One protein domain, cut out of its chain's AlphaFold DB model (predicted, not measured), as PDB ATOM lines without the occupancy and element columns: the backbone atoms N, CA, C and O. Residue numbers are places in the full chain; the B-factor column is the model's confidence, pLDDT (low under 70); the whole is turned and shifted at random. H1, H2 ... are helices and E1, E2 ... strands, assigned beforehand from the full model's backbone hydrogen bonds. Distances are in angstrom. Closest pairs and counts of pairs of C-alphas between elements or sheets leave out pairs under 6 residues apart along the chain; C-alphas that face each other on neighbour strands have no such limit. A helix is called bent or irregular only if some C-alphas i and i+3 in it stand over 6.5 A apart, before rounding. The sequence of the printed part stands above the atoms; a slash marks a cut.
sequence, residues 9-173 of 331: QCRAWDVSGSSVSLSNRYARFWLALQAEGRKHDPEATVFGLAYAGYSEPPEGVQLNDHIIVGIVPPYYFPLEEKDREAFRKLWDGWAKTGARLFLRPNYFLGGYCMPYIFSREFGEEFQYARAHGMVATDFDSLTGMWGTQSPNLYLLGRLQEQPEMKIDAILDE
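Overview. This is residues 9 to 173 of the 331 residues of an uncharacterized protein of Chthoniobacter flavus Ellin428 (UniProt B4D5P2). A small, twisted parallel sheet of four strands has H1, H2 and H3 over it along its strands, and H4 and H5 pack on H3 beyond the E4 edge. H1 covers E1 at one end of the longest axis, and H5 lies near the other end. The printed part has 165 residues, with five named helices and four named strands in the order H1 E1 E2 H2 E3 H3 E4 H4 H5. The sheet order is E1 E2 E3 E4, all parallel, and the class is mixed, helices and strands. The whole is compact, with a radius of gyration of the C-alphas of 17.3 A and spans of 53 by 38 by 25 A.

Along the chain. H1 is residues 23 to 37, 20.7 A long, beginning at C-alpha 23 (-12.945, 5.486, 26.889). E1 is residues 46 to 50 and E2 67 to 71. H2, residues 81 to 96, is 22.2 A long. E3 is residues 100 to 103, H3 119 to 131, 18.0 A long, and E4 134 to 137. H4, residues 146 to 161, is 19.1 A long and irregular: C-alphas 148 and 151 are 8.6 A apart; it has a kink of 41 degrees near residue 153. H5, residues 167 to 173, ends at C-alpha 173 (17.674, 33.288, 22.677).

Arrangement. The sheet is only just strongly twisted, its C-alphas up to 4.3 A off the best plane; E1 and E4 are edge strands. N 48 and O 68 are 2.9 A apart between E1 and E2, N 69 and O 100 2.8 A between E2 and E3, and N 135 and O 101 2.9 A between E3 and E4, each within hydrogen-bond range. H1, H2 and H3 form two layers with the sheet, helices on one face of it. H1 lies over E1 at a height over the sheet of 8.8 A, H2 over E2 and E3 at 11.3 A, and H3 over E3 and E4 at 11.6 A. E2, H2, E3 and E3, H3, E4 are strand-helix-strand units, two parallel neighbour strands with a helix between, each with a right-handed crossover. H3 and H4 touch at a shallow tilt of 18 degrees, the closest C-alphas being those of Ser 119 and Asn 152, 4.5 A. H5 touches H3 with residues 120 to 124 of H3 alone; the closest C-alphas are those of Gly 123 and Ile 167, 6.1 A. Each O i to N i+4 pair is within hydrogen-bond range in H1, H2, H3 and H5, and 9 of 12 are in H4.

Size, cuts and confidence. The C-alphas farthest apart, those of Gln 9 and Asp 172, are 55.8 A apart. The printed part has no cut. The links E1 to E2 and E3 to H3 are long. Mean pLDDT of the printed part is 93.4; residues 16 to 19 are under 70.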
ATOM      1  N   GLN A   9     -21.622  -6.759  28.186       87.50
ATOM      2  CA  GLN A   9     -21.341  -5.923  29.358       87.50
ATOM      3  C   GLN A   9     -20.361  -4.790  29.042       87.50
ATOM      4  O   GLN A   9     -20.608  -3.652  29.418       87.50
ATOM      5  N   CYS A  10     -19.284  -5.074  28.307       86.56
ATOM      6  CA  CYS A  10     -18.323  -4.046  27.920       86.56
ATOM      7  C   CYS A  10     -18.935  -3.040  26.940       86.56
ATOM      8  O   CYS A  10     -18.724  -1.841  27.084       86.56
ATOM      9  N   ARG A  11     -19.738  -3.519  25.981       86.94
ATOM     10  CA  ARG A  11     -20.483  -2.660  25.044       86.94
ATOM     11  C   ARG A  11     -21.495  -1.759  25.748       86.94
ATOM     12  O   ARG A  11     -21.720  -0.648  25.295       86.94
ATOM     13  N   ALA A  12     -22.064  -2.198  26.869       87.44
ATOM     14  CA  ALA A  12     -22.982  -1.379  27.659       87.44
ATOM     15  C   ALA A  12     -22.310  -0.166  28.332       87.44
ATOM     16  O   ALA A  12     -23.013   0.703  28.837       87.44
ATOM     17  N   TRP A  13     -20.974  -0.098  28.364       87.62
ATOM     18  CA  TRP A  13     -20.241   1.068  28.867       87.62
ATOM     19  C   TRP A  13     -19.888   2.083  27.789       87.62
ATOM     20  O   TRP A  13     -19.399   3.158  28.132       87.62
ATOM     21  N   ASP A  14     -20.095   1.753  26.517       85.31
ATOM     22  CA  ASP A  14     -19.804   2.671  25.427       85.31
ATOM     23  C   ASP A  14     -20.657   3.926  25.534       85.31
ATOM     24  O   ASP A  14     -21.864   3.861  25.773       85.31
ATOM     25  N   VAL A  15     -20.027   5.068  25.288       74.19
ATOM     26  CA  VAL A  15     -20.745   6.330  25.161       74.19
ATOM     27  C   VAL A  15     -21.184   6.477  23.708       74.19
ATOM     28  O   VAL A  15     -20.367   6.409  22.783       74.19
ATOM     29  N   SER A  16     -22.488   6.656  23.506       63.50
ATOM     30  CA  SER A  16     -23.072   6.899  22.189       63.50
ATOM     31  C   SER A  16     -22.782   8.324  21.710       63.50
ATOM     32  O   SER A  16     -23.147   9.285  22.383       63.50
ATOM     33  N   GLY A  17     -22.195   8.454  20.518       60.44
ATOM     34  CA  GLY A  17     -21.953   9.716  19.814       60.44
ATOM     35  C   GLY A  17     -21.969   9.518  18.293       60.44
ATOM     36  O   GLY A  17     -22.539   8.544  17.800       60.44
ATOM     37  N   SER A  18     -21.329  10.414  17.530       52.44
ATOM     38  CA  SER A  18     -21.137  10.238  16.074       52.44
ATOM     39  C   SER A  18     -20.241   9.036  15.733       52.44
ATOM     40  O   SER A  18     -20.353   8.462  14.650       52.44
ATOM     41  N   SER A  19     -19.396   8.619  16.677       65.25
ATOM     42  CA  SER A  19     -18.691   7.339  16.717       65.25
ATOM     43  C   SER A  19     -18.769   6.749  18.133       65.25
ATOM     44  O   SER A  19     -19.046   7.459  19.100       65.25
ATOM     45  N   VAL A  20     -18.575   5.433  18.258       78.19
ATOM     46  CA  VAL A  20     -18.559   4.741  19.556       78.19
ATOM     47  C   VAL A  20     -17.259   5.069  20.290       78.19
ATOM     48  O   VAL A  20     -16.184   4.706  19.809       78.19
ATOM     49  N   SER A  21     -17.357   5.713  21.457       87.56
ATOM     50  CA  SER A  21     -16.203   5.947  22.333       87.56
ATOM     51  C   SER A  21     -15.960   4.752  23.254       87.56
ATOM     52  O   SER A  21     -16.860   4.297  23.964       87.56
ATOM     53  N   LEU A  22     -14.717   4.267  23.269       91.06
ATOM     54  CA  LEU A  22     -14.264   3.149  24.101       91.06
ATOM     55  C   LEU A  22     -13.672   3.611  25.444       91.06
ATOM     56  O   LEU A  22     -13.225   2.769  26.228       91.06
ATOM     57  N   SER A  23     -13.658   4.914  25.737       92.50
ATOM     58  CA  SER A  23     -12.945   5.486  26.889       92.50
ATOM     59  C   SER A  23     -13.385   4.904  28.228       92.50
ATOM     60  O   SER A  23     -12.543   4.574  29.059       92.50
ATOM     61  N   ASN A  24     -14.685   4.662  28.417       93.31
ATOM     62  CA  ASN A  24     -15.201   4.020  29.628       93.31
ATOM     63  C   ASN A  24     -14.667   2.597  29.814       93.31
ATOM     64  O   ASN A  24     -14.370   2.191  30.941       93.31
ATOM     65  N   ARG A  25     -14.525   1.834  28.721       91.44
ATOM     66  CA  ARG A  25     -13.965   0.478  28.775       91.44
ATOM     67  C   ARG A  25     -12.503   0.522  29.196       91.44
ATOM     68  O   ARG A  25     -12.115  -0.219  30.095       91.44
ATOM     69  N   TYR A  26     -11.717   1.402  28.577       93.88
ATOM     70  CA  TYR A  26     -10.294   1.546  28.878       93.88
ATOM     71  C   TYR A  26     -10.062   2.062  30.298       93.88
ATOM     72  O   TYR A  26      -9.284   1.459  31.027       93.88
ATOM     73  N   ALA A  27     -10.807   3.072  30.747       95.56
ATOM     74  CA  ALA A  27     -10.720   3.595  32.109       95.56
ATOM     75  C   ALA A  27     -10.989   2.509  33.170       95.56
ATOM     76  O   ALA A  27     -10.218   2.343  34.116       95.56
ATOM     77  N   ARG A  28     -12.045   1.704  32.986       95.00
ATOM     78  CA  ARG A  28     -12.354   0.572  33.880       95.00
ATOM     79  C   ARG A  28     -11.297  -0.525  33.813       95.00
ATOM     80  O   ARG A  28     -10.939  -1.085  34.847       95.00
ATOM     81  N   PHE A  29     -10.797  -0.822  32.617       94.69
ATOM     82  CA  PHE A  29      -9.723  -1.789  32.430       94.69
ATOM     83  C   PHE A  29      -8.437  -1.349  33.138       94.69
ATOM     84  O   PHE A  29      -7.830  -2.160  33.830       94.69
ATOM     85  N   TRP A  30      -8.056  -0.074  33.044       97.25
ATOM     86  CA  TRP A  30      -6.873   0.458  33.721       97.25
ATOM     87  C   TRP A  30      -6.996   0.390  35.242       97.25
ATOM     88  O   TRP A  30      -6.044  -0.021  35.898       97.25
ATOM     89  N   LEU A  31      -8.167   0.698  35.808       97.88
ATOM     90  CA  LEU A  31      -8.419   0.525  37.244       97.88
ATOM     91  C   LEU A  31      -8.329  -0.943  37.679       97.88
ATOM     92  O   LEU A  31      -7.733  -1.246  38.710       97.88
ATOM     93  N   ALA A  32      -8.896  -1.863  36.895       96.62
ATOM     94  CA  ALA A  32      -8.797  -3.292  37.178       96.62
ATOM     95  C   ALA A  32      -7.341  -3.779  37.102       96.62
ATOM     96  O   ALA A  32      -6.883  -4.497  37.987       96.62
ATOM     97  N   LEU A  33      -6.594  -3.335  36.087       97.12
ATOM     98  CA  LEU A  33      -5.180  -3.656  35.920       97.12
ATOM     99  C   LEU A  33      -4.334  -3.111  37.079       97.12
ATOM    100  O   LEU A  33      -3.489  -3.829  37.608       97.12
ATOM    101  N   GLN A  34      -4.593  -1.876  37.513       98.31
ATOM    102  CA  GLN A  34      -3.944  -1.278  38.678       98.31
ATOM    103  C   GLN A  34      -4.240  -2.093  39.944       98.31
ATOM    104  O   GLN A  34      -3.321  -2.405  40.696       98.31
ATOM    105  N   ALA A  35      -5.498  -2.479  40.177       98.12
ATOM    106  CA  ALA A  35      -5.882  -3.279  41.341       98.12
ATOM    107  C   ALA A  35      -5.178  -4.647  41.375       98.12
ATOM    108  O   ALA A  35      -4.775  -5.095  42.448       98.12
ATOM    109  N   GLU A  36      -4.989  -5.290  40.219       98.38
ATOM    110  CA  GLU A  36      -4.182  -6.511  40.114       98.38
ATOM    111  C   GLU A  36      -2.701  -6.245  40.407       98.38
ATOM    112  O   GLU A  36      -2.100  -6.958  41.210       98.38
ATOM    113  N   GLY A  37      -2.124  -5.183  39.835       98.19
ATOM    114  CA  GLY A  37      -0.744  -4.773  40.115       98.19
ATOM    115  C   GLY A  37      -0.490  -4.522  41.606       98.19
ATOM    116  O   GLY A  37       0.518  -4.979  42.147       98.19
ATOM    117  N   ARG A  38      -1.455  -3.909  42.305       98.12
ATOM    118  CA  ARG A  38      -1.373  -3.604  43.745       98.12
ATOM    119  C   ARG A  38      -1.316  -4.815  44.667       98.12
ATOM    120  O   ARG A  38      -0.926  -4.673  45.823       98.12
ATOM    121  N   LYS A  39      -1.646  -6.010  44.171       98.31
ATOM    122  CA  LYS A  39      -1.425  -7.264  44.912       98.31
ATOM    123  C   LYS A  39       0.059  -7.618  45.027       98.31
ATOM    124  O   LYS A  39       0.424  -8.387  45.911       98.31
ATOM    125  N   HIS A  40       0.894  -7.077  44.141       98.06
ATOM    126  CA  HIS A  40       2.333  -7.332  44.075       98.06
ATOM    127  C   HIS A  40       3.164  -6.111  44.482       98.06
ATOM    128  O   HIS A  40       4.194  -6.273  45.131       98.06
ATOM    129  N   ASP A  41       2.706  -4.911  44.129       98.12
ATOM    130  CA  ASP A  41       3.350  -3.641  44.460       98.12
ATOM    131  C   ASP A  41       2.286  -2.594  44.836       98.12
ATOM    132  O   ASP A  41       1.549  -2.148  43.954       98.12
ATOM    133  N   PRO A  42       2.183  -2.174  46.114       96.12
ATOM    134  CA  PRO A  42       1.188  -1.197  46.560       96.12
ATOM    135  C   PRO A  42       1.174   0.121  45.775       96.12
ATOM    136  O   PRO A  42       0.105   0.739  45.704       96.12
ATOM    137  N   GLU A  43       2.309   0.499  45.172       97.38
ATOM    138  CA  GLU A  43       2.507   1.733  44.402       97.38
ATOM    139  C   GLU A  43       2.290   1.554  42.890       97.38
ATOM    140  O   GLU A  43       2.438   2.515  42.129       97.38
ATOM    141  N   ALA A  44       1.900   0.354  42.438       98.19
ATOM    142  CA  ALA A  44       1.738   0.028  41.025       98.19
ATOM    143  C   ALA A  44       0.913   1.081  40.261       98.19
ATOM    144  O   ALA A  44      -0.242   1.370  40.594       98.19
ATOM    145  N   THR A  45       1.504   1.613  39.190       98.19
ATOM    146  CA  THR A  45       0.873   2.571  38.273       98.19
ATOM    147  C   THR A  45       0.521   1.927  36.939       98.19
ATOM    148  O   THR A  45       1.232   1.040  36.469       98.19
ATOM    149  N   VAL A  46      -0.521   2.428  36.277       98.25
ATOM    150  CA  VAL A  46      -0.883   2.025  34.911       98.25
ATOM    151  C   VAL A  46      -0.712   3.205  33.967       98.25
ATOM    152  O   VAL A  46      -1.274   4.273  34.198       98.25
ATOM    153  N   PHE A  47       0.029   2.983  32.882       96.69
ATOM    154  CA  PHE A  47       0.146   3.927  31.776       96.69
ATOM    155  C   PHE A  47      -0.873   3.595  30.685       96.69
ATOM    156  O   PHE A  47      -0.944   2.460  30.207       96.69
ATOM    157  N   GLY A  48      -1.647   4.597  30.285       95.06
ATOM    158  CA  GLY A  48      -2.592   4.537  29.176       95.06
ATOM    159  C   GLY A  48      -2.390   5.702  28.213       95.06
ATOM    160  O   GLY A  48      -1.715   6.679  28.531       95.06
ATOM    161  N   LEU A  49      -2.993   5.610  27.030       95.75
ATOM    162  CA  LEU A  49      -3.077   6.720  26.081       95.75
ATOM    163  C   LEU A  49      -4.538   7.137  25.924       95.75
ATOM    164  O   LEU A  49      -5.428   6.297  25.971       95.75
ATOM    165  N   ALA A  50      -4.777   8.417  25.694       95.50
ATOM    166  CA  ALA A  50      -6.027   8.925  25.158       95.50
ATOM    167  C   ALA A  50      -5.853   9.047  23.640       95.50
ATOM    168  O   ALA A  50      -5.372  10.069  23.151       95.50
ATOM    169  N   TYR A  51      -6.153   7.970  22.904       92.50
ATOM    170  CA  TYR A  51      -5.847   7.877  21.475       92.50
ATOM    171  C   TYR A  51      -6.904   7.109  20.673       92.50
ATOM    172  O   TYR A  51      -7.501   6.136  21.140       92.50
ATOM    173  N   ALA A  52      -7.087   7.516  19.414       88.06
ATOM    174  CA  ALA A  52      -8.023   6.923  18.464       88.06
ATOM    175  C   ALA A  52      -9.453   6.779  19.036       88.06
ATOM    176  O   ALA A  52     -10.103   7.770  19.354       88.06
ATOM    177  N   GLY A  53      -9.966   5.551  19.153       87.50
ATOM    178  CA  GLY A  53     -11.341   5.279  19.596       87.50
ATOM    179  C   GLY A  53     -11.614   5.546  21.081       87.50
ATOM    180  O   GLY A  53     -12.730   5.310  21.531       87.50
ATOM    181  N   TYR A  54     -10.615   5.979  21.849       90.12
ATOM    182  CA  TYR A  54     -10.724   6.334  23.269       90.12
ATOM    183  C   TYR A  54      -9.928   7.610  23.583       90.12
ATOM    184  O   TYR A  54      -9.328   7.738  24.649       90.12
ATOM    185  N   SER A  55      -9.890   8.550  22.630       92.06
ATOM    186  CA  SER A  55      -9.286   9.868  22.846       92.06
ATOM    187  C   SER A  55     -10.085  10.706  23.839       92.06
ATOM    188  O   SER A  55      -9.502  11.282  24.746       92.06
ATOM    189  N   GLU A  56     -11.409  10.766  23.706       92.56
ATOM    190  CA  GLU A  56     -12.246  11.580  24.595       92.56
ATOM    191  C   GLU A  56     -12.178  11.080  26.050       92.56
ATOM    192  O   GLU A  56     -12.010   9.879  26.273       92.56
ATOM    193  N   PRO A  57     -12.322  11.953  27.057       94.12
ATOM    194  CA  PRO A  57     -12.385  11.524  28.452       94.12
ATOM    195  C   PRO A  57     -13.576  10.576  28.701       94.12
ATOM    196  O   PRO A  57     -14.610  10.693  28.039       94.12
ATOM    197  N   PRO A  58     -13.465   9.626  29.649       94.06
ATOM    198  CA  PRO A  58     -14.570   8.749  30.010       94.06
ATOM    199  C   PRO A  58     -15.710   9.525  30.686       94.06
ATOM    200  O   PRO A  58     -15.493  10.495  31.412       94.06
ATOM    201  N   GLU A  59     -16.934   9.037  30.515       91.19
ATOM    202  CA  GLU A  59     -18.126   9.545  31.186       91.19
ATOM    203  C   GLU A  59     -18.480   8.663  32.387       91.19
ATOM    204  O   GLU A  59     -18.671   7.450  32.265       91.19
ATOM    205  N   GLY A  60     -18.591   9.268  33.572       87.94
ATOM    206  CA  GLY A  60     -19.033   8.570  34.785       87.94
ATOM    207  C   GLY A  60     -18.039   7.541  35.344       87.94
ATOM    208  O   GLY A  60     -18.423   6.718  36.178       87.94
ATOM    209  N   VAL A  61     -16.773   7.569  34.911       94.62
ATOM    210  CA  VAL A  61     -15.684   6.763  35.488       94.62
ATOM    211  C   VAL A  61     -14.649   7.692  36.114       94.62
ATOM    212  O   VAL A  61     -13.974   8.439  35.412       94.62
ATOM    213  N   GLN A  62     -14.512   7.622  37.437       97.75
ATOM    214  CA  GLN A  62     -13.460   8.319  38.175       97.75
ATOM    215  C   GLN A  62     -12.202   7.441  38.210       97.75
ATOM    216  O   GLN A  62     -12.268   6.282  38.621       97.75
ATOM    217  N   LEU A  63     -11.073   7.992  37.777       98.25
ATOM    218  CA  LEU A  63      -9.741   7.407  37.908       98.25
ATOM    219  C   LEU A  63      -9.059   7.881  39.209       98.25
ATOM    220  O   LEU A  63      -9.657   8.547  40.052       98.25
ATOM    221  N   ASN A  64      -7.800   7.490  39.390       97.69
ATOM    222  CA  ASN A  64      -6.936   7.946  40.476       97.69
ATOM    223  C   ASN A  64      -5.544   8.299  39.932       97.69
ATOM    224  O   ASN A  64      -5.244   8.050  38.763       97.69
ATOM    225  N   ASP A  65      -4.693   8.850  40.788       97.56
ATOM    226  CA  ASP A  65      -3.372   9.380  40.447       97.56
ATOM    227  C   ASP A  65      -2.308   8.307  40.144       97.56
ATOM    228  O   ASP A  65      -1.245   8.625  39.601       97.56
ATOM    229  N   HIS A  66      -2.587   7.026  40.391       98.31
ATOM    230  CA  HIS A  66      -1.760   5.920  39.890       98.31
ATOM    231  C   HIS A  66      -2.094   5.542  38.439       98.31
ATOM    232  O   HIS A  66      -1.384   4.733  37.840       98.31
ATOM    233  N   ILE A  67      -3.140   6.125  37.850       98.62
ATOM    234  CA  ILE A  67      -3.385   6.043  36.411       98.62
ATOM    235  C   ILE A  67      -2.748   7.261  35.748       98.62
ATOM    236  O   ILE A  67      -3.052   8.406  36.085       98.62
ATOM    237  N   ILE A  68      -1.848   7.003  34.803       98.50
ATOM    238  CA  ILE A  68      -1.109   8.024  34.069       98.50
ATOM    239  C   ILE A  68      -1.546   7.961  32.606       98.50
ATOM    240  O   ILE A  68      -1.374   6.932  31.951       98.50
ATOM    241  N   VAL A  69      -2.123   9.044  32.089       98.44
ATOM    242  CA  VAL A  69      -2.707   9.084  30.742       98.44
ATOM    243  C   VAL A  69      -1.921  10.030  29.842       98.44
ATOM    244  O   VAL A  69      -1.753  11.211  30.143       98.44
ATOM    245  N   GLY A  70      -1.451   9.498  28.716       97.94
ATOM    246  CA  GLY A  70      -0.817  10.265  27.652       97.94
ATOM    247  C   GLY A  70      -1.867  10.850  26.730       97.94
ATOM    248  O   GLY A  70      -2.547  10.105  26.025       97.94
ATOM    249  N   ILE A  71      -2.005  12.169  26.727       97.62
ATOM    250  CA  ILE A  71      -2.938  12.857  25.837       97.62
ATOM    251  C   ILE A  71      -2.334  12.886  24.435       97.62
ATOM    252  O   ILE A  71      -1.240  13.426  24.268       97.62
ATOM    253  N   VAL A  72      -3.041  12.316  23.448       95.19
ATOM    254  CA  VAL A  72      -2.636  12.305  22.034       95.19
ATOM    255  C   VAL A  72      -3.591  13.175  21.216       95.19
ATOM    256  O   VAL A  72      -4.620  12.684  20.740       95.19
ATOM    257  N   PRO A  73      -3.289  14.474  21.043       91.31
ATOM    258  CA  PRO A  73      -4.181  15.369  20.325       91.31
ATOM    259  C   PRO A  73      -4.273  14.990  18.835       91.31
ATOM    260  O   PRO A  73      -3.251  14.676  18.215       91.31
ATOM    261  N   PRO A  74      -5.477  14.983  18.233       85.06
ATOM    262  CA  PRO A  74      -5.700  14.449  16.887       85.06
ATOM    263  C   PRO A  74      -5.451  15.469  15.761       85.06
ATOM    264  O   PRO A  74      -5.983  15.306  14.664       85.06
ATOM    265  N   TYR A  75      -4.673  16.521  16.008       86.06
ATOM    266  CA  TYR A  75      -4.486  17.637  15.079       86.06
ATOM    267  C   TYR A  75      -3.007  18.000  14.892       86.06
ATOM    268  O   TYR A  75      -2.119  17.516  15.597       86.06
ATOM    269  N   TYR A  76      -2.761  18.839  13.889       88.12
ATOM    270  CA  TYR A  76      -1.461  19.405  13.534       88.12
ATOM    271  C   TYR A  76      -1.629  20.914  13.362       88.12
ATOM    272  O   TYR A  76      -2.733  21.377  13.091       88.12
ATOM    273  N   PHE A  77      -0.536  21.659  13.486       90.81
ATOM    274  CA  PHE A  77      -0.512  23.108  13.303       90.81
ATOM    275  C   PHE A  77      -0.686  23.518  11.819       90.81
ATOM    276  O   PHE A  77      -0.342  22.736  10.924       90.81
ATOM    277  N   PRO A  78      -1.146  24.741  11.521       90.94
ATOM    278  CA  PRO A  78      -1.618  25.756  12.461       90.94
ATOM    279  C   PRO A  78      -2.939  25.363  13.139       90.94
ATOM    280  O   PRO A  78      -3.711  24.590  12.577       90.94
ATOM    281  N   LEU A  79      -3.190  25.885  14.342       87.06
ATOM    282  CA  LEU A  79      -4.442  25.627  15.072       87.06
ATOM    283  C   LEU A  79      -5.444  26.762  14.894       87.06
ATOM    284  O   LEU A  79      -5.112  27.933  15.089       87.06
ATOM    285  N   GLU A  80      -6.702  26.416  14.638       86.94
ATOM    286  CA  GLU A  80      -7.810  27.361  14.777       86.94
ATOM    287  C   GLU A  80      -8.309  27.401  16.229       86.94
ATOM    288  O   GLU A  80      -8.018  26.512  17.033       86.94
ATOM    289  N   GLU A  81      -9.105  28.415  16.584       88.56
ATOM    290  CA  GLU A  81      -9.626  28.554  17.954       88.56
ATOM    291  C   GLU A  81     -10.394  27.304  18.407       88.56
ATOM    292  O   GLU A  81     -10.200  26.824  19.519       88.56
ATOM    293  N   LYS A  82     -11.174  26.691  17.506       89.38
ATOM    294  CA  LYS A  82     -11.882  25.432  17.784       89.38
ATOM    295  C   LYS A  82     -10.940  24.279  18.160       89.38
ATOM    296  O   LYS A  82     -11.319  23.418  18.948       89.38
ATOM    297  N   ASP A  83      -9.733  24.241  17.594       89.19
ATOM    298  CA  ASP A  83      -8.763  23.173  17.847       89.19
ATOM    299  C   ASP A  83      -8.112  23.389  19.218       89.19
ATOM    300  O   ASP A  83      -7.960  22.445  19.996       89.19
ATOM    301  N   ARG A  84      -7.851  24.655  19.570       90.69
ATOM    302  CA  ARG A  84      -7.391  25.061  20.905       90.69
ATOM    303  C   ARG A  84      -8.435  24.749  21.974       90.69
ATOM    304  O   ARG A  84      -8.101  24.191  23.016       90.69
ATOM    305  N   GLU A  85      -9.705  25.056  21.730       92.94
ATOM    306  CA  GLU A  85     -10.804  24.692  22.632       92.94
ATOM    307  C   GLU A  85     -10.938  23.172  22.785       92.94
ATOM    308  O   GLU A  85     -11.107  22.673  23.902       92.94
ATOM    309  N   ALA A  86     -10.811  22.424  21.683       91.62
ATOM    310  CA  ALA A  86     -10.842  20.966  21.702       91.62
ATOM    311  C   ALA A  86      -9.700  20.382  22.545       91.62
ATOM    312  O   ALA A  86      -9.947  19.480  23.348       91.62
ATOM    313  N   PHE A  87      -8.483  20.929  22.438       93.62
ATOM    314  CA  PHE A  87      -7.361  20.537  23.292       93.62
ATOM    315  C   PHE A  87      -7.663  20.722  24.773       93.62
ATOM    316  O   PHE A  87      -7.491  19.801  25.569       93.62
ATOM    317  N   ARG A  88      -8.134  21.916  25.145       94.88
ATOM    318  CA  ARG A  88      -8.421  22.264  26.541       94.88
ATOM    319  C   ARG A  88      -9.512  21.369  27.106       94.88
ATOM    320  O   ARG A  88      -9.355  20.820  28.191       94.88
ATOM    321  N   LYS A  89     -10.582  21.138  26.338       94.38
ATOM    322  CA  LYS A  89     -11.655  20.208  26.710       94.38
ATOM    323  C   LYS A  89     -11.123  18.790  26.931       94.38
ATOM    324  O   LYS A  89     -11.500  18.155  27.916       94.38
ATOM    325  N   LEU A  90     -10.268  18.307  26.030       94.88
ATOM    326  CA  LEU A  90      -9.643  16.993  26.125       94.88
ATOM    327  C   LEU A  90      -8.773  16.890  27.386       94.88
ATOM    328  O   LEU A  90      -8.967  15.981  28.194       94.88
ATOM    329  N   TRP A  91      -7.857  17.841  27.579       97.31
ATOM    330  CA  TRP A  91      -6.935  17.878  28.711       97.31
ATOM    331  C   TRP A  91      -7.677  17.970  30.047       97.31
ATOM    332  O   TRP A  91      -7.530  17.101  30.907       97.31
ATOM    333  N   ASP A  92      -8.535  18.978  30.202       97.25
ATOM    334  CA  ASP A  92      -9.275  19.220  31.441       97.25
ATOM    335  C   ASP A  92     -10.254  18.084  31.743       97.25
ATOM    336  O   ASP A  92     -10.488  17.745  32.904       97.25
ATOM    337  N   GLY A  93     -10.847  17.494  30.704       96.44
ATOM    338  CA  GLY A  93     -11.738  16.350  30.831       96.44
ATOM    339  C   GLY A  93     -11.028  15.141  31.431       96.44
ATOM    340  O   GLY A  93     -11.530  14.552  32.388       96.44
ATOM    341  N   TRP A  94      -9.834  14.814  30.933       97.62
ATOM    342  CA  TRP A  94      -9.014  13.750  31.508       97.62
ATOM    343  C   TRP A  94      -8.493  14.110  32.899       97.62
ATOM    344  O   TRP A  94      -8.533  13.261  33.789       97.62
ATOM    345  N   ALA A  95      -8.093  15.360  33.135       97.38
ATOM    346  CA  ALA A  95      -7.613  15.809  34.442       97.38
ATOM    347  C   ALA A  95      -8.694  15.651  35.527       97.38
ATOM    348  O   ALA A  95      -8.415  15.179  36.629       97.38
ATOM    349  N   LYS A  96      -9.961  15.955  35.202       97.38
ATOM    350  CA  LYS A  96     -11.112  15.790  36.111       97.38
ATOM    351  C   LYS A  96     -11.350  14.345  36.549       97.38
ATOM    352  O   LYS A  96     -11.921  14.123  37.616       97.38
ATOM    353  N   THR A  97     -10.885  13.363  35.777       98.00
ATOM    354  CA  THR A  97     -10.964  11.954  36.184       98.00
ATOM    355  C   THR A  97     -10.043  11.629  37.360       98.00
ATOM    356  O   THR A  97     -10.208  10.576  37.956       98.00
ATOM    357  N   GLY A  98      -9.094  12.498  37.720       97.81
ATOM    358  CA  GLY A  98      -8.108  12.245  38.776       97.81
ATOM    359  C   GLY A  98      -6.839  11.532  38.298       97.81
ATOM    360  O   GLY A  98      -5.959  11.277  39.112       97.81
ATOM    361  N   ALA A  99      -6.726  11.223  37.003       98.38
ATOM    362  CA  ALA A  99      -5.494  10.712  36.412       98.38
ATOM    363  C   ALA A  99      -4.389  11.781  36.369       98.38
ATOM    364  O   ALA A  99      -4.660  12.971  36.192       98.38
ATOM    365  N   ARG A 100      -3.127  11.348  36.444       98.62
ATOM    366  CA  ARG A 100      -1.977  12.199  36.098       98.62
ATOM    367  C   ARG A 100      -1.792  12.219  34.587       98.62
ATOM    368  O   ARG A 100      -1.936  11.184  33.941       98.62
ATOM    369  N   LEU A 101      -1.442  13.370  34.018       98.62
ATOM    370  CA  LEU A 101      -1.402  13.544  32.565       98.62
ATOM    371  C   LEU A 101       0.005  13.833  32.052       98.62
ATOM    372  O   LEU A 101       0.747  14.610  32.650       98.62
ATOM    373  N   PHE A 102       0.348  13.258  30.904       97.75
ATOM    374  CA  PHE A 102       1.521  13.657  30.129       97.75
ATOM    375  C   PHE A 102       1.118  13.999  28.696       97.75
ATOM    376  O   PHE A 102       0.148  13.456  28.165       97.75
ATOM    377  N   LEU A 103       1.845  14.919  28.067       97.19
ATOM    378  CA  LEU A 103       1.584  15.298  26.680       97.19
ATOM    379  C   LEU A 103       2.297  14.316  25.746       97.19
ATOM    380  O   LEU A 103       3.524  14.221  25.777       97.19
ATOM    381  N   ARG A 104       1.537  13.596  24.911       95.88
ATOM    382  CA  ARG A 104       2.050  12.625  23.932       95.88
ATOM    383  C   ARG A 104       1.581  12.976  22.517       95.88
ATOM    384  O   ARG A 104       0.717  12.296  21.965       95.88
ATOM    385  N   PRO A 105       2.090  14.049  21.898       93.50
ATOM    386  CA  PRO A 105       1.584  14.503  20.618       93.50
ATOM    387  C   PRO A 105       2.369  13.893  19.449       93.50
ATOM    388  O   PRO A 105       3.489  13.411  19.606       93.50
ATOM    389  N   ASN A 106       1.798  14.003  18.248       91.56
ATOM    390  CA  ASN A 106       2.473  13.670  16.987       91.56
ATOM    391  C   ASN A 106       3.010  14.916  16.259       91.56
ATOM    392  O   ASN A 106       3.341  14.847  15.080       91.56
ATOM    393  N   TYR A 107       3.074  16.073  16.925       91.62
ATOM    394  CA  TYR A 107       3.324  17.373  16.287       91.62
ATOM    395  C   TYR A 107       4.595  17.403  15.425       91.62
ATOM    396  O   TYR A 107       4.565  17.887  14.296       91.62
ATOM    397  N   PHE A 108       5.685  16.818  15.925       91.38
ATOM    398  CA  PHE A 108       7.010  16.835  15.290       91.38
ATOM    399  C   PHE A 108       7.238  15.702  14.274       91.38
ATOM    400  O   PHE A 108       8.288  15.653  13.627       91.38
ATOM    401  N   LEU A 109       6.245  14.824  14.091       89.94
ATOM    402  CA  LEU A 109       6.200  13.871  12.979       89.94
ATOM    403  C   LEU A 109       5.776  14.562  11.669       89.94
ATOM    404  O   LEU A 109       6.078  14.071  10.579       89.94
ATOM    405  N   GLY A 110       5.047  15.678  11.771       89.19
ATOM    406  CA  GLY A 110       4.602  16.477  10.634       89.19
ATOM    407  C   GLY A 110       5.714  17.320  10.011       89.19
ATOM    408  O   GLY A 110       6.813  17.455  10.543       89.19
ATOM    409  N   GLY A 111       5.421  17.916   8.858       91.00
ATOM    410  CA  GLY A 111       6.314  18.893   8.231       91.00
ATOM    411  C   GLY A 111       7.167  18.362   7.081       91.00
ATOM    412  O   GLY A 111       7.681  19.158   6.303       91.00
ATOM    413  N   TYR A 112       7.302  17.038   6.917       93.38
ATOM    414  CA  TYR A 112       8.187  16.444   5.902       93.38
ATOM    415  C   TYR A 112       9.600  17.077   5.985       93.38
ATOM    416  O   TYR A 112      10.133  17.153   7.082       93.38
ATOM    417  N   CYS A 113      10.214  17.544   4.891       93.94
ATOM    418  CA  CYS A 113      11.432  18.376   4.941       93.94
ATOM    419  C   CYS A 113      11.148  19.882   4.822       93.94
ATOM    420  O   CYS A 113      12.074  20.659   4.613       93.94
ATOM    421  N   MET A 114       9.891  20.310   4.928       96.44
ATOM    422  CA  MET A 114       9.501  21.703   4.715       96.44
ATOM    423  C   MET A 114       9.800  22.582   5.933       96.44
ATOM    424  O   MET A 114       9.817  22.077   7.063       96.44
ATOM    425  N   PRO A 115       9.980  23.902   5.726       97.12
ATOM    426  CA  PRO A 115      10.033  24.890   6.797       97.12
ATOM    427  C   PRO A 115       8.645  25.108   7.415       97.12
ATOM    428  O   PRO A 115       8.003  26.143   7.260       97.12
ATOM    429  N   TYR A 116       8.165  24.073   8.094       95.94
ATOM    430  CA  TYR A 116       6.899  24.031   8.804       95.94
ATOM    431  C   TYR A 116       7.084  24.630  10.198       95.94
ATOM    432  O   TYR A 116       7.578  23.961  11.105       95.94
ATOM    433  N   ILE A 117       6.744  25.908  10.360       97.31
ATOM    434  CA  ILE A 117       7.045  26.688  11.566       97.31
ATOM    435  C   ILE A 117       5.764  26.953  12.347       97.31
ATOM    436  O   ILE A 117       4.849  27.608  11.855       97.31
ATOM    437  N   PHE A 118       5.729  26.462  13.584       95.88
ATOM    438  CA  PHE A 118       4.564  26.527  14.471       95.88
ATOM    439  C   PHE A 118       4.950  26.791  15.935       95.88
ATOM    440  O   PHE A 118       4.154  26.575  16.848       95.88
ATOM    441  N   SER A 119       6.186  27.246  16.180       96.69
ATOM    442  CA  SER A 119       6.801  27.257  17.514       96.69
ATOM    443  C   SER A 119       5.919  27.956  18.548       96.69
ATOM    444  O   SER A 119       5.712  27.426  19.631       96.69
ATOM    445  N   ARG A 120       5.343  29.113  18.205       95.50
ATOM    446  CA  ARG A 120       4.514  29.893  19.135       95.50
ATOM    447  C   ARG A 120       3.285  29.130  19.606       95.50
ATOM    448  O   ARG A 120       3.077  29.002  20.805       95.50
ATOM    449  N   GLU A 121       2.526  28.577  18.669       94.38
ATOM    450  CA  GLU A 121       1.303  27.834  18.978       94.38
ATOM    451  C   GLU A 121       1.607  26.572  19.789       94.38
ATOM    452  O   GLU A 121       0.923  26.280  20.767       94.38
ATOM    453  N   PHE A 122       2.687  25.867  19.441       95.81
ATOM    454  CA  PHE A 122       3.154  24.729  20.227       95.81
ATOM    455  C   PHE A 122       3.546  25.133  21.654       95.81
ATOM    456  O   PHE A 122       3.166  24.454  22.608       95.81
ATOM    457  N   GLY A 123       4.275  26.240  21.819       96.69
ATOM    458  CA  GLY A 123       4.648  26.746  23.137       96.69
ATOM    459  C   GLY A 123       3.431  27.060  24.006       96.69
ATOM    460  O   GLY A 123       3.422  26.720  25.186       96.69
ATOM    461  N   GLU A 124       2.384  27.645  23.423       95.31
ATOM    462  CA  GLU A 124       1.133  27.954  24.122       95.31
ATOM    463  C   GLU A 124       0.412  26.686  24.600       95.31
ATOM    464  O   GLU A 124      -0.015  26.623  25.755       95.31
ATOM    465  N   GLU A 125       0.307  25.654  23.756       94.44
ATOM    466  CA  GLU A 125      -0.287  24.371  24.158       94.44
ATOM    467  C   GLU A 125       0.542  23.652  25.223       94.44
ATOM    468  O   GLU A 125      -0.009  23.139  26.202       94.44
ATOM    469  N   PHE A 126       1.868  23.643  25.070       96.88
ATOM    470  CA  PHE A 126       2.778  23.056  26.049       96.88
ATOM    471  C   PHE A 126       2.631  23.743  27.412       96.88
ATOM    472  O   PHE A 126       2.518  23.075  28.443       96.88
ATOM    473  N   GLN A 127       2.606  25.077  27.430       96.81
ATOM    474  CA  GLN A 127       2.464  25.855  28.660       96.81
ATOM    475  C   GLN A 127       1.076  25.715  29.276       96.81
ATOM    476  O   GLN A 127       0.970  25.654  30.501       96.81
ATOM    477  N   TYR A 128       0.024  25.578  28.460       96.00
ATOM    478  CA  TYR A 128      -1.301  25.218  28.956       96.00
ATOM    479  C   TYR A 128      -1.259  23.874  29.685       96.00
ATOM    480  O   TYR A 128      -1.616  23.808  30.860       96.00
ATOM    481  N   ALA A 129      -0.759  22.823  29.031       97.00
ATOM    482  CA  ALA A 129      -0.639  21.495  29.629       97.00
ATOM    483  C   ALA A 129       0.183  21.536  30.928       97.00
ATOM    484  O   ALA A 129      -0.231  20.988  31.953       97.00
ATOM    485  N   ARG A 130       1.315  22.255  30.924       96.94
ATOM    486  CA  ARG A 130       2.145  22.457  32.118       96.94
ATOM    487  C   ARG A 130       1.372  23.099  33.263       96.94
ATOM    488  O   ARG A 130       1.400  22.566  34.372       96.94
ATOM    489  N   ALA A 131       0.696  24.215  33.002       96.75
ATOM    490  CA  ALA A 131      -0.087  24.933  34.006       96.75
ATOM    491  C   ALA A 131      -1.250  24.090  34.561       96.75
ATOM    492  O   ALA A 131      -1.707  24.332  35.675       96.75
ATOM    493  N   HIS A 132      -1.685  23.069  33.816       96.81
ATOM    494  CA  HIS A 132      -2.783  22.166  34.165       96.81
ATOM    495  C   HIS A 132      -2.293  20.763  34.561       96.81
ATOM    496  O   HIS A 132      -2.978  19.766  34.325       96.81
ATOM    497  N   GLY A 133      -1.112  20.674  35.181       96.88
ATOM    498  CA  GLY A 133      -0.664  19.464  35.876       96.88
ATOM    499  C   GLY A 133       0.054  18.426  35.013       96.88
ATOM    500  O   GLY A 133       0.140  17.268  35.421       96.88
ATOM    501  N   MET A 134       0.588  18.805  33.845       98.06
ATOM    502  CA  MET A 134       1.431  17.912  33.040       98.06
ATOM    503  C   MET A 134       2.655  17.438  33.832       98.06
ATOM    504  O   MET A 134       3.481  18.249  34.273       98.06
ATOM    505  N   VAL A 135       2.791  16.116  33.968       97.06
ATOM    506  CA  VAL A 135       3.867  15.473  34.743       97.06
ATOM    507  C   VAL A 135       5.048  15.019  33.890       97.06
ATOM    508  O   VAL A 135       6.131  14.810  34.428       97.06
ATOM    509  N   ALA A 136       4.849  14.853  32.583       96.25
ATOM    510  CA  ALA A 136       5.875  14.435  31.632       96.25
ATOM    511  C   ALA A 136       5.459  14.783  30.194       96.25
ATOM    512  O   ALA A 136       4.345  15.264  29.951       96.25
ATOM    513  N   THR A 137       6.324  14.467  29.235       96.12
ATOM    514  CA  THR A 137       5.994  14.464  27.807       96.12
ATOM    515  C   THR A 137       6.624  13.271  27.101       96.12
ATOM    516  O   THR A 137       7.692  12.823  27.513       96.12
ATOM    517  N   ASP A 138       6.020  12.831  26.004       94.81
ATOM    518  CA  ASP A 138       6.559  11.825  25.086       94.81
ATOM    519  C   ASP A 138       6.233  12.242  23.643       94.81
ATOM    520  O   ASP A 138       5.119  12.057  23.153       94.81
ATOM    521  N   PHE A 139       7.181  12.894  22.974       92.25
ATOM    522  CA  PHE A 139       6.977  13.380  21.612       92.25
ATOM    523  C   PHE A 139       7.229  12.266  20.606       92.25
ATOM    524  O   PHE A 139       8.357  11.788  20.468       92.25
ATOM    525  N   ASP A 140       6.189  11.897  19.858       85.81
ATOM    526  CA  ASP A 140       6.334  10.884  18.825       85.81
ATOM    527  C   ASP A 140       7.187  11.409  17.674       85.81
ATOM    528  O   ASP A 140       6.892  12.450  17.083       85.81
ATOM    529  N   SER A 141       8.210  10.624  17.336       78.31
ATOM    530  CA  SER A 141       8.992  10.749  16.112       78.31
ATOM    531  C   SER A 141       9.562  12.151  15.863       78.31
ATOM    532  O   SER A 141       9.140  12.862  14.954       78.31
ATOM    533  N   LEU A 142      10.607  12.520  16.609       85.44
ATOM    534  CA  LEU A 142      11.465  13.653  16.250       85.44
ATOM    535  C   LEU A 142      12.229  13.326  14.956       85.44
ATOM    536  O   LEU A 142      13.169  12.531  14.949       85.44
ATOM    537  N   THR A 143      11.817  13.925  13.838       86.69
ATOM    538  CA  THR A 143      12.349  13.599  12.499       86.69
ATOM    539  C   THR A 143      13.718  14.223  12.193       86.69
ATOM    540  O   THR A 143      14.346  13.874  11.190       86.69
ATOM    541  N   GLY A 144      14.218  15.107  13.062       82.31
ATOM    542  CA  GLY A 144      15.565  15.683  12.953       82.31
ATOM    543  C   GLY A 144      15.726  16.715  11.833       82.31
ATOM    544  O   GLY A 144      16.845  16.970  11.396       82.31
ATOM    545  N   MET A 145      14.635  17.324  11.358       90.88
ATOM    546  CA  MET A 145      14.644  18.325  10.279       90.88
ATOM    547  C   MET A 145      15.133  19.701  10.769       90.88
ATOM    548  O   MET A 145      14.463  20.716  10.595       90.88
ATOM    549  N   TRP A 146      16.295  19.744  11.430       92.69
ATOM    550  CA  TRP A 146      16.803  20.938  12.113       92.69
ATOM    551  C   TRP A 146      16.942  22.148  11.182       92.69
ATOM    552  O   TRP A 146      16.549  23.255  11.544       92.69
ATOM    553  N   GLY A 147      17.443  21.960   9.960       92.44
ATOM    554  CA  GLY A 147      17.663  23.086   9.048       92.44
ATOM    555  C   GLY A 147      16.394  23.750   8.521       92.44
ATOM    556  O   GLY A 147      16.458  24.899   8.094       92.44
ATOM    557  N   THR A 148      15.236  23.093   8.616       95.44
ATOM    558  CA  THR A 148      13.947  23.693   8.243       95.44
ATOM    559  C   THR A 148      13.013  23.932   9.427       95.44
ATOM    560  O   THR A 148      12.155  24.802   9.337       95.44
ATOM    561  N   GLN A 149      13.194  23.249  10.560       96.12
ATOM    562  CA  GLN A 149      12.275  23.302  11.708       96.12
ATOM    563  C   GLN A 149      12.956  23.669  13.041       96.12
ATOM    564  O   GLN A 149      12.385  23.465  14.116       96.12
ATOM    565  N   SER A 150      14.176  24.215  12.998       96.00
ATOM    566  CA  SER A 150      14.982  24.526  14.192       96.00
ATOM    567  C   SER A 150      14.286  25.386  15.253       96.00
ATOM    568  O   SER A 150      14.433  25.031  16.420       96.00
ATOM    569  N   PRO A 151      13.488  26.430  14.943       97.81
ATOM    570  CA  PRO A 151      12.786  27.182  15.985       97.81
ATOM    571  C   PRO A 151      11.825  26.314  16.807       97.81
ATOM    572  O   PRO A 151      11.771  26.447  18.028       97.81
ATOM    573  N   ASN A 152      11.122  25.370  16.166       97.31
ATOM    574  CA  ASN A 152      10.217  24.454  16.868       97.31
ATOM    575  C   ASN A 152      11.007  23.523  17.794       97.31
ATOM    576  O   ASN A 152      10.631  23.322  18.947       97.31
ATOM    577  N   LEU A 153      12.099  22.945  17.279       95.62
ATOM    578  CA  LEU A 153      12.924  21.972  17.999       95.62
ATOM    579  C   LEU A 153      13.689  22.621  19.158       95.62
ATOM    580  O   LEU A 153      13.783  22.035  20.236       95.62
ATOM    581  N   TYR A 154      14.193  23.841  18.960       97.38
ATOM    582  CA  TYR A 154      14.835  24.623  20.011       97.38
ATOM    583  C   TYR A 154      13.839  24.977  21.116       97.38
ATOM    584  O   TYR A 154      14.125  24.749  22.290       97.38
ATOM    585  N   LEU A 155      12.644  25.458  20.746       97.81
ATOM    586  CA  LEU A 155      11.588  25.762  21.710       97.81
ATOM    587  C   LEU A 155      11.188  24.521  22.515       97.81
ATOM    588  O   LEU A 155      11.096  24.603  23.736       97.81
ATOM    589  N   LEU A 156      11.008  23.372  21.852       96.38
ATOM    590  CA  LEU A 156      10.740  22.095  22.516       96.38
ATOM    591  C   LEU A 156      11.821  21.782  23.548       96.38
ATOM    592  O   LEU A 156      11.496  21.603  24.718       96.38
ATOM    593  N   GLY A 157      13.091  21.752  23.139       95.75
ATOM    594  CA  GLY A 157      14.199  21.450  24.047       95.75
ATOM    595  C   GLY A 157      14.256  22.410  25.235       95.75
ATOM    596  O   GLY A 157      14.444  21.982  26.373       95.75
ATOM    597  N   ARG A 158      14.022  23.705  24.997       97.81
ATOM    598  CA  ARG A 158      14.075  24.716  26.052       97.81
ATOM    599  C   ARG A 158      12.919  24.610  27.039       97.81
ATOM    600  O   ARG A 158      13.148  24.757  28.235       97.81
ATOM    601  N   LEU A 159      11.711  24.312  26.563       97.62
ATOM    602  CA  LEU A 159      10.531  24.138  27.412       97.62
ATOM    603  C   LEU A 159      10.572  22.849  28.247       97.62
ATOM    604  O   LEU A 159       9.943  22.811  29.300       97.62
ATOM    605  N   GLN A 160      11.326  21.822  27.840       95.81
ATOM    606  CA  GLN A 160      11.559  20.646  28.694       95.81
ATOM    607  C   GLN A 160      12.338  21.004  29.966       95.81
ATOM    608  O   GLN A 160      12.038  20.491  31.039       95.81
ATOM    609  N   GLU A 161      13.316  21.904  29.846       96.25
ATOM    610  CA  GLU A 161      14.168  22.334  30.959       96.25
ATOM    611  C   GLU A 161      13.548  23.501  31.744       96.25
ATOM    612  O   GLU A 161      13.600  23.550  32.973       96.25
ATOM    613  N   GLN A 162      12.960  24.469  31.035       96.81
ATOM    614  CA  GLN A 162      12.405  25.702  31.597       96.81
ATOM    615  C   GLN A 162      10.976  25.929  31.085       96.81
ATOM    616  O   GLN A 162      10.740  26.817  30.262       96.81
ATOM    617  N   PRO A 163       9.994  25.154  31.576       95.50
ATOM    618  CA  PRO A 163       8.645  25.133  31.009       95.50
ATOM    619  C   PRO A 163       7.875  26.455  31.185       95.50
ATOM    620  O   PRO A 163       6.926  26.720  30.453       95.50
ATOM    621  N   GLU A 164       8.289  27.302  32.130       94.69
ATOM    622  CA  GLU A 164       7.685  28.615  32.405       94.69
ATOM    623  C   GLU A 164       8.368  29.770  31.654       94.69
ATOM    624  O   GLU A 164       7.909  30.914  31.714       94.69
ATOM    625  N   MET A 165       9.471  29.505  30.942       97.50
ATOM    626  CA  MET A 165      10.171  30.542  30.187       97.50
ATOM    627  C   MET A 165       9.260  31.079  29.079       97.50
ATOM    628  O   MET A 165       8.598  30.327  28.364       97.50
ATOM    629  N   LYS A 166       9.203  32.406  28.929       98.12
ATOM    630  CA  LYS A 166       8.357  33.038  27.910       98.12
ATOM    631  C   LYS A 166       8.789  32.585  26.517       98.12
ATOM    632  O   LYS A 166       9.968  32.674  26.187       98.12
ATOM    633  N   ILE A 167       7.823  32.196  25.690       98.25
ATOM    634  CA  ILE A 167       8.041  31.711  24.318       98.25
ATOM    635  C   ILE A 167       8.910  32.686  23.511       98.25
ATOM    636  O   ILE A 167       9.900  32.277  22.910       98.25
ATOM    637  N   ASP A 168       8.593  33.984  23.550       98.25
ATOM    638  CA  ASP A 168       9.385  35.014  22.865       98.25
ATOM    639  C   ASP A 168      10.827  35.096  23.360       98.25
ATOM    640  O   ASP A 168      11.732  35.239  22.549       98.25
ATOM    641  N   ALA A 169      11.062  34.930  24.663       98.50
ATOM    642  CA  ALA A 169      12.416  34.943  25.207       98.50
ATOM    643  C   ALA A 169      13.243  33.751  24.702       98.50
ATOM    644  O   ALA A 169      14.432  33.902  24.444       98.50
ATOM    645  N   ILE A 170      12.620  32.580  24.527       98.69
ATOM    646  CA  ILE A 170      13.285  31.399  23.960       98.69
ATOM    647  C   ILE A 170      13.613  31.618  22.480       98.69
ATOM    648  O   ILE A 170      14.704  31.285  22.023       98.69
ATOM    649  N   LEU A 171      12.677  32.181  21.713       98.62
ATOM    650  CA  LEU A 171      12.917  32.488  20.304       98.62
ATOM    651  C   LEU A 171      13.995  33.568  20.151       98.62
ATOM    652  O   LEU A 171      14.862  33.449  19.290       98.62
ATOM    653  N   ASP A 172      13.998  34.587  21.009       98.62
ATOM    654  CA  ASP A 172      15.050  35.603  21.055       98.62
ATOM    655  C   ASP A 172      16.418  34.991  21.381       98.62
ATOM    656  O   ASP A 172      17.399  35.310  20.705       98.62
ATOM    657  N   GLU A 173      16.477  34.070  22.347       98.56
ATOM    658  CA  GLU A 173      17.674  33.288  22.677       98.56
ATOM    659  C   GLU A 173      18.170  32.508  21.446       98.56
ATOM    660  O   GLU A 173      19.335  32.646  21.060       98.56
TER     661      GLU A 173